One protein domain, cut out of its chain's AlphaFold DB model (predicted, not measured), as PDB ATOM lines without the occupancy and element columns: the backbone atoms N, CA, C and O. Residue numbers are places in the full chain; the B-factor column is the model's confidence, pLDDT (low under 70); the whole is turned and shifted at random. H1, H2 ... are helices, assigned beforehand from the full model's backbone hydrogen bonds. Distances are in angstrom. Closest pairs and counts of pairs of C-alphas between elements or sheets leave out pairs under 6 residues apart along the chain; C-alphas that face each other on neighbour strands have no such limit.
ATOM      1  N   LEU A 699      66.269 162.593 149.872       56.47
ATOM      2  CA  LEU A 699      66.801 161.253 149.560       56.47
ATOM      3  C   LEU A 699      65.748 160.202 149.156       56.47
ATOM      4  O   LEU A 699      66.030 159.368 148.303       56.47
ATOM      5  N   ILE A 700      64.536 160.257 149.719       61.38
ATOM      6  CA  ILE A 700      63.426 159.345 149.375       61.38
ATOM      7  C   ILE A 700      62.819 159.719 148.010       61.38
ATOM      8  O   ILE A 700      62.430 158.852 147.235       61.38
ATOM      9  N   PHE A 701      62.798 161.013 147.690       58.06
ATOM     10  CA  PHE A 701      62.371 161.576 146.404       58.06
ATOM     11  C   PHE A 701      63.536 161.831 145.429       58.06
ATOM     12  O   PHE A 701      63.316 162.273 144.303       58.06
ATOM     13  N   TRP A 702      64.775 161.571 145.857       46.88
ATOM     14  CA  TRP A 702      66.022 162.016 145.227       46.88
ATOM     15  C   TRP A 702      66.521 161.077 144.151       46.88
ATOM     16  O   TRP A 702      67.580 161.296 143.576       46.88
ATOM     17  N   TYR A 703      65.714 160.098 143.760       46.88
ATOM     18  CA  TYR A 703      65.863 159.528 142.429       46.88
ATOM     19  C   TYR A 703      65.289 160.495 141.374       46.88
ATOM     20  O   TYR A 703      64.481 160.144 140.518       46.88
ATOM     21  N   TYR A 704      65.682 161.766 141.484       51.22
ATOM     22  CA  TYR A 704      65.234 162.892 140.688       51.22
ATOM     23  C   TYR A 704      66.341 163.190 139.678       51.22
ATOM     24  O   TYR A 704      67.318 163.861 139.996       51.22
ATOM     25  N   LYS A 705      66.187 162.618 138.481       54.91
ATOM     26  CA  LYS A 705      66.846 162.892 137.187       54.91
ATOM     27  C   LYS A 705      68.205 163.621 137.188       54.91
ATOM     28  O   LYS A 705      69.180 163.034 136.752       54.91
ATOM     29  N   GLY A 706      68.297 164.847 137.704       66.31
ATOM     30  CA  GLY A 706      69.522 165.653 137.683       66.31
ATOM     31  C   GLY A 706      70.720 165.040 138.417       66.31
ATOM     32  O   GLY A 706      71.856 165.274 138.013       66.31
ATOM     33  N   GLU A 707      70.505 164.230 139.455       62.72
ATOM     34  CA  GLU A 707      71.629 163.550 140.107       62.72
ATOM     35  C   GLU A 707      72.046 162.253 139.412       62.72
ATOM     36  O   GLU A 707      73.224 161.896 139.415       62.72
ATOM     37  N   LEU A 708      71.093 161.600 138.741       65.38
ATOM     38  CA  LEU A 708      71.382 160.509 137.820       65.38
ATOM     39  C   LEU A 708      72.216 161.028 136.646       65.38
ATOM     40  O   LEU A 708      73.248 160.445 136.341       65.38
ATOM     41  N   ASP A 709      71.824 162.172 136.081       76.56
ATOM     42  CA  ASP A 709      72.547 162.859 135.010       76.56
ATOM     43  C   ASP A 709      73.951 163.280 135.486       76.56
ATOM     44  O   ASP A 709      74.934 163.177 134.748       76.56
ATOM     45  N   ALA A 710      74.088 163.711 136.747       80.31
ATOM     46  CA  ALA A 710      75.379 164.060 137.335       80.31
ATOM     47  C   ALA A 710      76.272 162.831 137.575       80.31
ATOM     48  O   ALA A 710      77.470 162.885 137.290       80.31
ATOM     49  N   GLU A 711      75.727 161.724 138.084       79.50
ATOM     50  CA  GLU A 711      76.471 160.479 138.299       79.50
ATOM     51  C   GLU A 711      76.813 159.795 136.967       79.50
ATOM     52  O   GLU A 711      77.918 159.273 136.820       79.50
ATOM     53  N   GLU A 712      75.933 159.868 135.968       82.69
ATOM     54  CA  GLU A 712      76.196 159.448 134.590       82.69
ATOM     55  C   GLU A 712      77.310 160.302 133.977       82.69
ATOM     56  O   GLU A 712      78.316 159.754 133.536       82.69
ATOM     57  N   SER A 713      77.267 161.627 134.144       89.62
ATOM     58  CA  SER A 713      78.371 162.524 133.761       89.62
ATOM     59  C   SER A 713      79.684 162.214 134.502       89.62
ATOM     60  O   SER A 713      80.779 162.452 133.986       89.62
ATOM     61  N   ARG A 714      79.630 161.714 135.747       91.81
ATOM     62  CA  ARG A 714      80.823 161.244 136.484       91.81
ATOM     63  C   ARG A 714      81.297 159.881 135.984       91.81
ATOM     64  O   ARG A 714      82.494 159.604 136.058       91.81
ATOM     65  N   ARG A 715      80.397 159.007 135.529       84.38
ATOM     66  CA  ARG A 715      80.735 157.712 134.920       84.38
ATOM     67  C   ARG A 715      81.354 157.903 133.547       84.38
ATOM     68  O   ARG A 715      82.379 157.287 133.295       84.38
ATOM     69  N   GLU A 716      80.817 158.800 132.728       92.19
ATOM     70  CA  GLU A 716      81.415 159.196 131.452       92.19
ATOM     71  C   GLU A 716      82.812 159.773 131.666       92.19
ATOM     72  O   GLU A 716      83.761 159.304 131.053       92.19
ATOM     73  N   ARG A 717      82.987 160.700 132.620       93.56
ATOM     74  CA  ARG A 717      84.323 161.214 132.966       93.56
ATOM     75  C   ARG A 717      85.285 160.114 133.412       93.56
ATOM     76  O   ARG A 717      86.418 160.090 132.950       93.56
ATOM     77  N   ARG A 718      84.838 159.176 134.255       92.94
ATOM     78  CA  ARG A 718      85.653 158.023 134.678       92.94
ATOM     79  C   ARG A 718      85.967 157.069 133.524       92.94
ATOM     80  O   ARG A 718      87.068 156.536 133.491       92.94
ATOM     81  N   ALA A 719      85.037 156.853 132.597       85.50
ATOM     82  CA  ALA A 719      85.248 156.022 131.414       85.50
ATOM     83  C   ALA A 719      86.263 156.670 130.464       85.50
ATOM     84  O   ALA A 719      87.191 155.997 130.027       85.50
ATOM     85  N   THR A 720      86.149 157.979 130.238       91.19
ATOM     86  CA  THR A 720      87.108 158.764 129.453       91.19
ATOM     87  C   THR A 720      88.486 158.772 130.111       91.19
ATOM     88  O   THR A 720      89.478 158.479 129.452       91.19
ATOM     89  N   ASP A 721      88.572 159.017 131.421       91.69
ATOM     90  CA  ASP A 721      89.841 158.957 132.159       91.69
ATOM     91  C   ASP A 721      90.453 157.554 132.133       91.69
ATOM     92  O   ASP A 721      91.673 157.409 132.037       91.69
ATOM     93  N   TYR A 722      89.622 156.511 132.201       83.94
ATOM     94  CA  TYR A 722      90.077 155.135 132.079       83.94
ATOM     95  C   TYR A 722      90.583 154.840 130.668       83.94
ATOM     96  O   TYR A 722      91.643 154.247 130.547       83.94
ATOM     97  N   GLU A 723      89.905 155.280 129.604       83.62
ATOM     98  CA  GLU A 723      90.413 155.153 128.230       83.62
ATOM     99  C   GLU A 723      91.719 155.924 128.015       83.62
ATOM    100  O   GLU A 723      92.625 155.406 127.367       83.62
ATOM    101  N   ILE A 724      91.852 157.116 128.601       83.31
ATOM    102  CA  ILE A 724      93.077 157.921 128.530       83.31
ATOM    103  C   ILE A 724      94.231 157.232 129.272       83.31
ATOM    104  O   ILE A 724      95.363 157.238 128.790       83.31
ATOM    105  N   ARG A 725      93.969 156.646 130.447       84.00
ATOM    106  CA  ARG A 725      94.991 155.967 131.265       84.00
ATOM    107  C   ARG A 725      95.228 154.512 130.882       84.00
ATOM    108  O   ARG A 725      96.220 153.932 131.322       84.00
ATOM    109  N   ARG A 726      94.335 153.899 130.109       80.88
ATOM    110  CA  ARG A 726      94.478 152.520 129.658       80.88
ATOM    111  C   ARG A 726      95.658 152.466 128.706       80.88
ATOM    112  O   ARG A 726      95.584 152.936 127.573       80.88
ATOM    113  N   GLU A 727      96.749 151.860 129.165       79.75
ATOM    114  CA  GLU A 727      97.852 151.557 128.269       79.75
ATOM    115  C   GLU A 727      97.328 150.710 127.101       79.75
ATOM    116  O   GLU A 727      96.655 149.695 127.335       79.75
ATOM    117  N   PRO A 728      97.614 151.102 125.847       76.00
ATOM    118  CA  PRO A 728      97.160 150.352 124.694       76.00
ATOM    119  C   PRO A 728      97.682 148.923 124.801       76.00
ATOM    120  O   PRO A 728      98.874 148.674 125.058       76.00
ATOM    121  N   SER A 729      96.764 147.979 124.612       80.75
ATOM    122  CA  SER A 729      97.081 146.556 124.654       80.75
ATOM    123  C   SER A 729      98.208 146.240 123.665       80.75
ATOM    124  O   SER A 729      98.413 146.952 122.680       80.75
ATOM    125  N   TYR A 730      98.970 145.169 123.904       80.25
ATOM    126  CA  TYR A 730     100.051 144.770 122.991       80.25
ATOM    127  C   TYR A 730      99.547 144.611 121.541       80.25
ATOM    128  O   TYR A 730     100.226 145.005 120.594       80.25
ATOM    129  N   PHE A 731      98.305 144.139 121.380       80.94
ATOM    130  CA  PHE A 731      97.614 144.046 120.095       80.94
ATOM    131  C   PHE A 731      97.360 145.418 119.450       80.94
ATOM    132  O   PHE A 731      97.712 145.610 118.290       80.94
ATOM    133  N   GLU A 732      96.840 146.402 120.191       75.75
ATOM    134  CA  GLU A 732      96.657 147.773 119.684       75.75
ATOM    135  C   GLU A 732      97.985 148.455 119.356       75.75
ATOM    136  O   GLU A 732      98.081 149.155 118.350       75.75
ATOM    137  N   ARG A 733      99.040 148.221 120.149       83.25
ATOM    138  CA  ARG A 733     100.395 148.702 119.834       83.25
ATOM    139  C   ARG A 733     100.926 148.093 118.537       83.25
ATOM    140  O   ARG A 733     101.535 148.812 117.745       83.25
ATOM    141  N   SER A 734     100.678 146.804 118.308       82.81
ATOM    142  CA  SER A 734     101.035 146.131 117.057       82.81
ATOM    143  C   SER A 734     100.253 146.714 115.877       82.81
ATOM    144  O   SER A 734     100.860 147.118 114.891       82.81
ATOM    145  N   LEU A 735      98.929 146.856 116.010       77.19
ATOM    146  CA  LEU A 735      98.045 147.421 114.985       77.19
ATOM    147  C   LEU A 735      98.411 148.860 114.615       77.19
ATOM    148  O   LEU A 735      98.474 149.187 113.431       77.19
ATOM    149  N   ARG A 736      98.710 149.698 115.614       79.25
ATOM    150  CA  ARG A 736      99.114 151.099 115.426       79.25
ATOM    151  C   ARG A 736     100.442 151.228 114.679       79.25
ATOM    152  O   ARG A 736     100.624 152.197 113.952       79.25
ATOM    153  N   ARG A 737     101.351 150.252 114.821       82.69
ATOM    154  CA  ARG A 737     102.591 150.187 114.028       82.69
ATOM    155  C   ARG A 737     102.339 149.740 112.590       82.69
ATOM    156  O   ARG A 737     102.981 150.260 111.690       82.69
ATOM    157  N   SER A 738     101.423 148.799 112.371       83.12
ATOM    158  CA  SER A 738     101.162 148.244 111.035       83.12
ATOM    159  C   SER A 738     100.200 149.072 110.172       83.12
ATOM    160  O   SER A 738     100.269 148.980 108.951       83.12
ATOM    161  N   LEU A 739      99.305 149.873 110.763       81.12
ATOM    162  CA  LEU A 739      98.285 150.653 110.039       81.12
ATOM    163  C   LEU A 739      98.131 152.078 110.618       81.12
ATOM    164  O   LEU A 739      97.096 152.399 111.211       81.12
ATOM    165  N   PRO A 740      99.138 152.960 110.462       80.44
ATOM    166  CA  PRO A 740      99.138 154.295 111.073       80.44
ATOM    167  C   PRO A 740      98.006 155.210 110.567       80.44
ATOM    168  O   PRO A 740      97.435 155.974 111.349       80.44
ATOM    169  N   TRP A 741      97.598 155.070 109.300       81.75
ATOM    170  CA  TRP A 741      96.578 155.916 108.663       81.75
ATOM    171  C   TRP A 741      95.176 155.781 109.287       81.75
ATOM    172  O   TRP A 741      94.422 156.753 109.335       81.75
ATOM    173  N   ILE A 742      94.824 154.606 109.828       77.06
ATOM    174  CA  ILE A 742      93.520 154.384 110.484       77.06
ATOM    175  C   ILE A 742      93.407 155.234 111.757       77.06
ATOM    176  O   ILE A 742      92.336 155.752 112.078       77.06
ATOM    177  N   TYR A 743      94.518 155.413 112.475       71.25
ATOM    178  CA  TYR A 743      94.543 156.209 113.699       71.25
ATOM    179  C   TYR A 743      94.585 157.715 113.423       71.25
ATOM    180  O   TYR A 743      93.920 158.463 114.141       71.25
ATOM    181  N   GLU A 744      95.277 158.163 112.370       77.81
ATOM    182  CA  GLU A 744      95.187 159.558 111.911       77.81
ATOM    183  C   GLU A 744      93.762 159.919 111.484       77.81
ATOM    184  O   GLU A 744      93.246 160.966 111.875       77.81
ATOM    185  N   TRP A 745      93.075 159.022 110.769       76.62
ATOM    186  CA  TRP A 745      91.694 159.251 110.347       76.62
ATOM    187  C   TRP A 745      90.728 159.349 111.535       76.62
ATOM    188  O   TRP A 745      89.895 160.258 111.596       76.62
ATOM    189  N   LYS A 746      90.886 158.480 112.541       74.88
ATOM    190  CA  LYS A 746      90.072 158.519 113.766       74.88
ATOM    191  C   LYS A 746      90.343 159.783 114.599       74.88
ATOM    192  O   LYS A 746      89.403 160.390 115.108       74.88
ATOM    193  N   SER A 747      91.600 160.231 114.676       69.19
ATOM    194  CA  SER A 747      91.980 161.496 115.331       69.19
ATOM    195  C   SER A 747      91.447 162.725 114.581       69.19
ATOM    196  O   SER A 747      91.024 163.706 115.199       69.19
ATOM    197  N   SER A 748      91.408 162.666 113.247       74.38
ATOM    198  CA  SER A 748      90.818 163.710 112.405       74.38
ATOM    199  C   SER A 748      89.299 163.814 112.577       74.38
ATOM    200  O   SER A 748      88.764 164.915 112.456       74.38
ATOM    201  N   MET A 749      88.595 162.709 112.847       68.44
ATOM    202  CA  MET A 749      87.158 162.760 113.137       68.44
ATOM    203  C   MET A 749      86.863 163.297 114.537       68.44
ATOM    204  O   MET A 749      85.944 164.093 114.688       68.44
ATOM    205  N   ALA A 750      87.660 162.929 115.544       63.94
ATOM    206  CA  ALA A 750      87.437 163.365 116.926       63.94
ATOM    207  C   ALA A 750      87.609 164.886 117.132       63.94
ATOM    208  O   ALA A 750      87.063 165.449 118.077       63.94
TER     209      ALA A 750
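Overview. This is residues 699 to 750 of the 755 residues of an uncharacterized protein of Monosporascus sp. 5C6A (UniProt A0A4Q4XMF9). One long helix, H1, makes a shaft that stands free, and beyond its last residue two short helices, H2 and H3, form an L-shaped hook. The 52 printed residues hold three named helices, H1, H2 and H3 along the chain, and no named strand: the class is all helix. The whole is extended, with a radius of gyration of the C-alphas of 17.7 A and spans of 55 by 23 by 11 A.

Along the chain. H1, residues 706 to 725, is 28.0 A long and begins at C-alpha 706 (69.522, 165.653, 137.683). H2, residues 730 to 738, measures 12.5 A. H3, residues 740 to 750, measures 15.9 A and ends at C-alpha 750 (87.437, 163.365, 116.926).

Arrangement. H1 is apart from H2 and H3. H2 and H3 are close but not clearly touching, about perpendicular at 79 degrees; their closest C-alphas, of Arg 736 and Tyr 743, are 7.1 A apart. In H1, H2 and H3 every O i to N i+4 pair is within hydrogen-bond range.

Size, cuts and confidence. The C-alphas farthest apart, of Ile 700 and Ser 738, are 54.9 A apart. The printed part has no cut, and both links are tight. The pLDDT is under 70 at residues 699 to 708, 747 and 749 to 750.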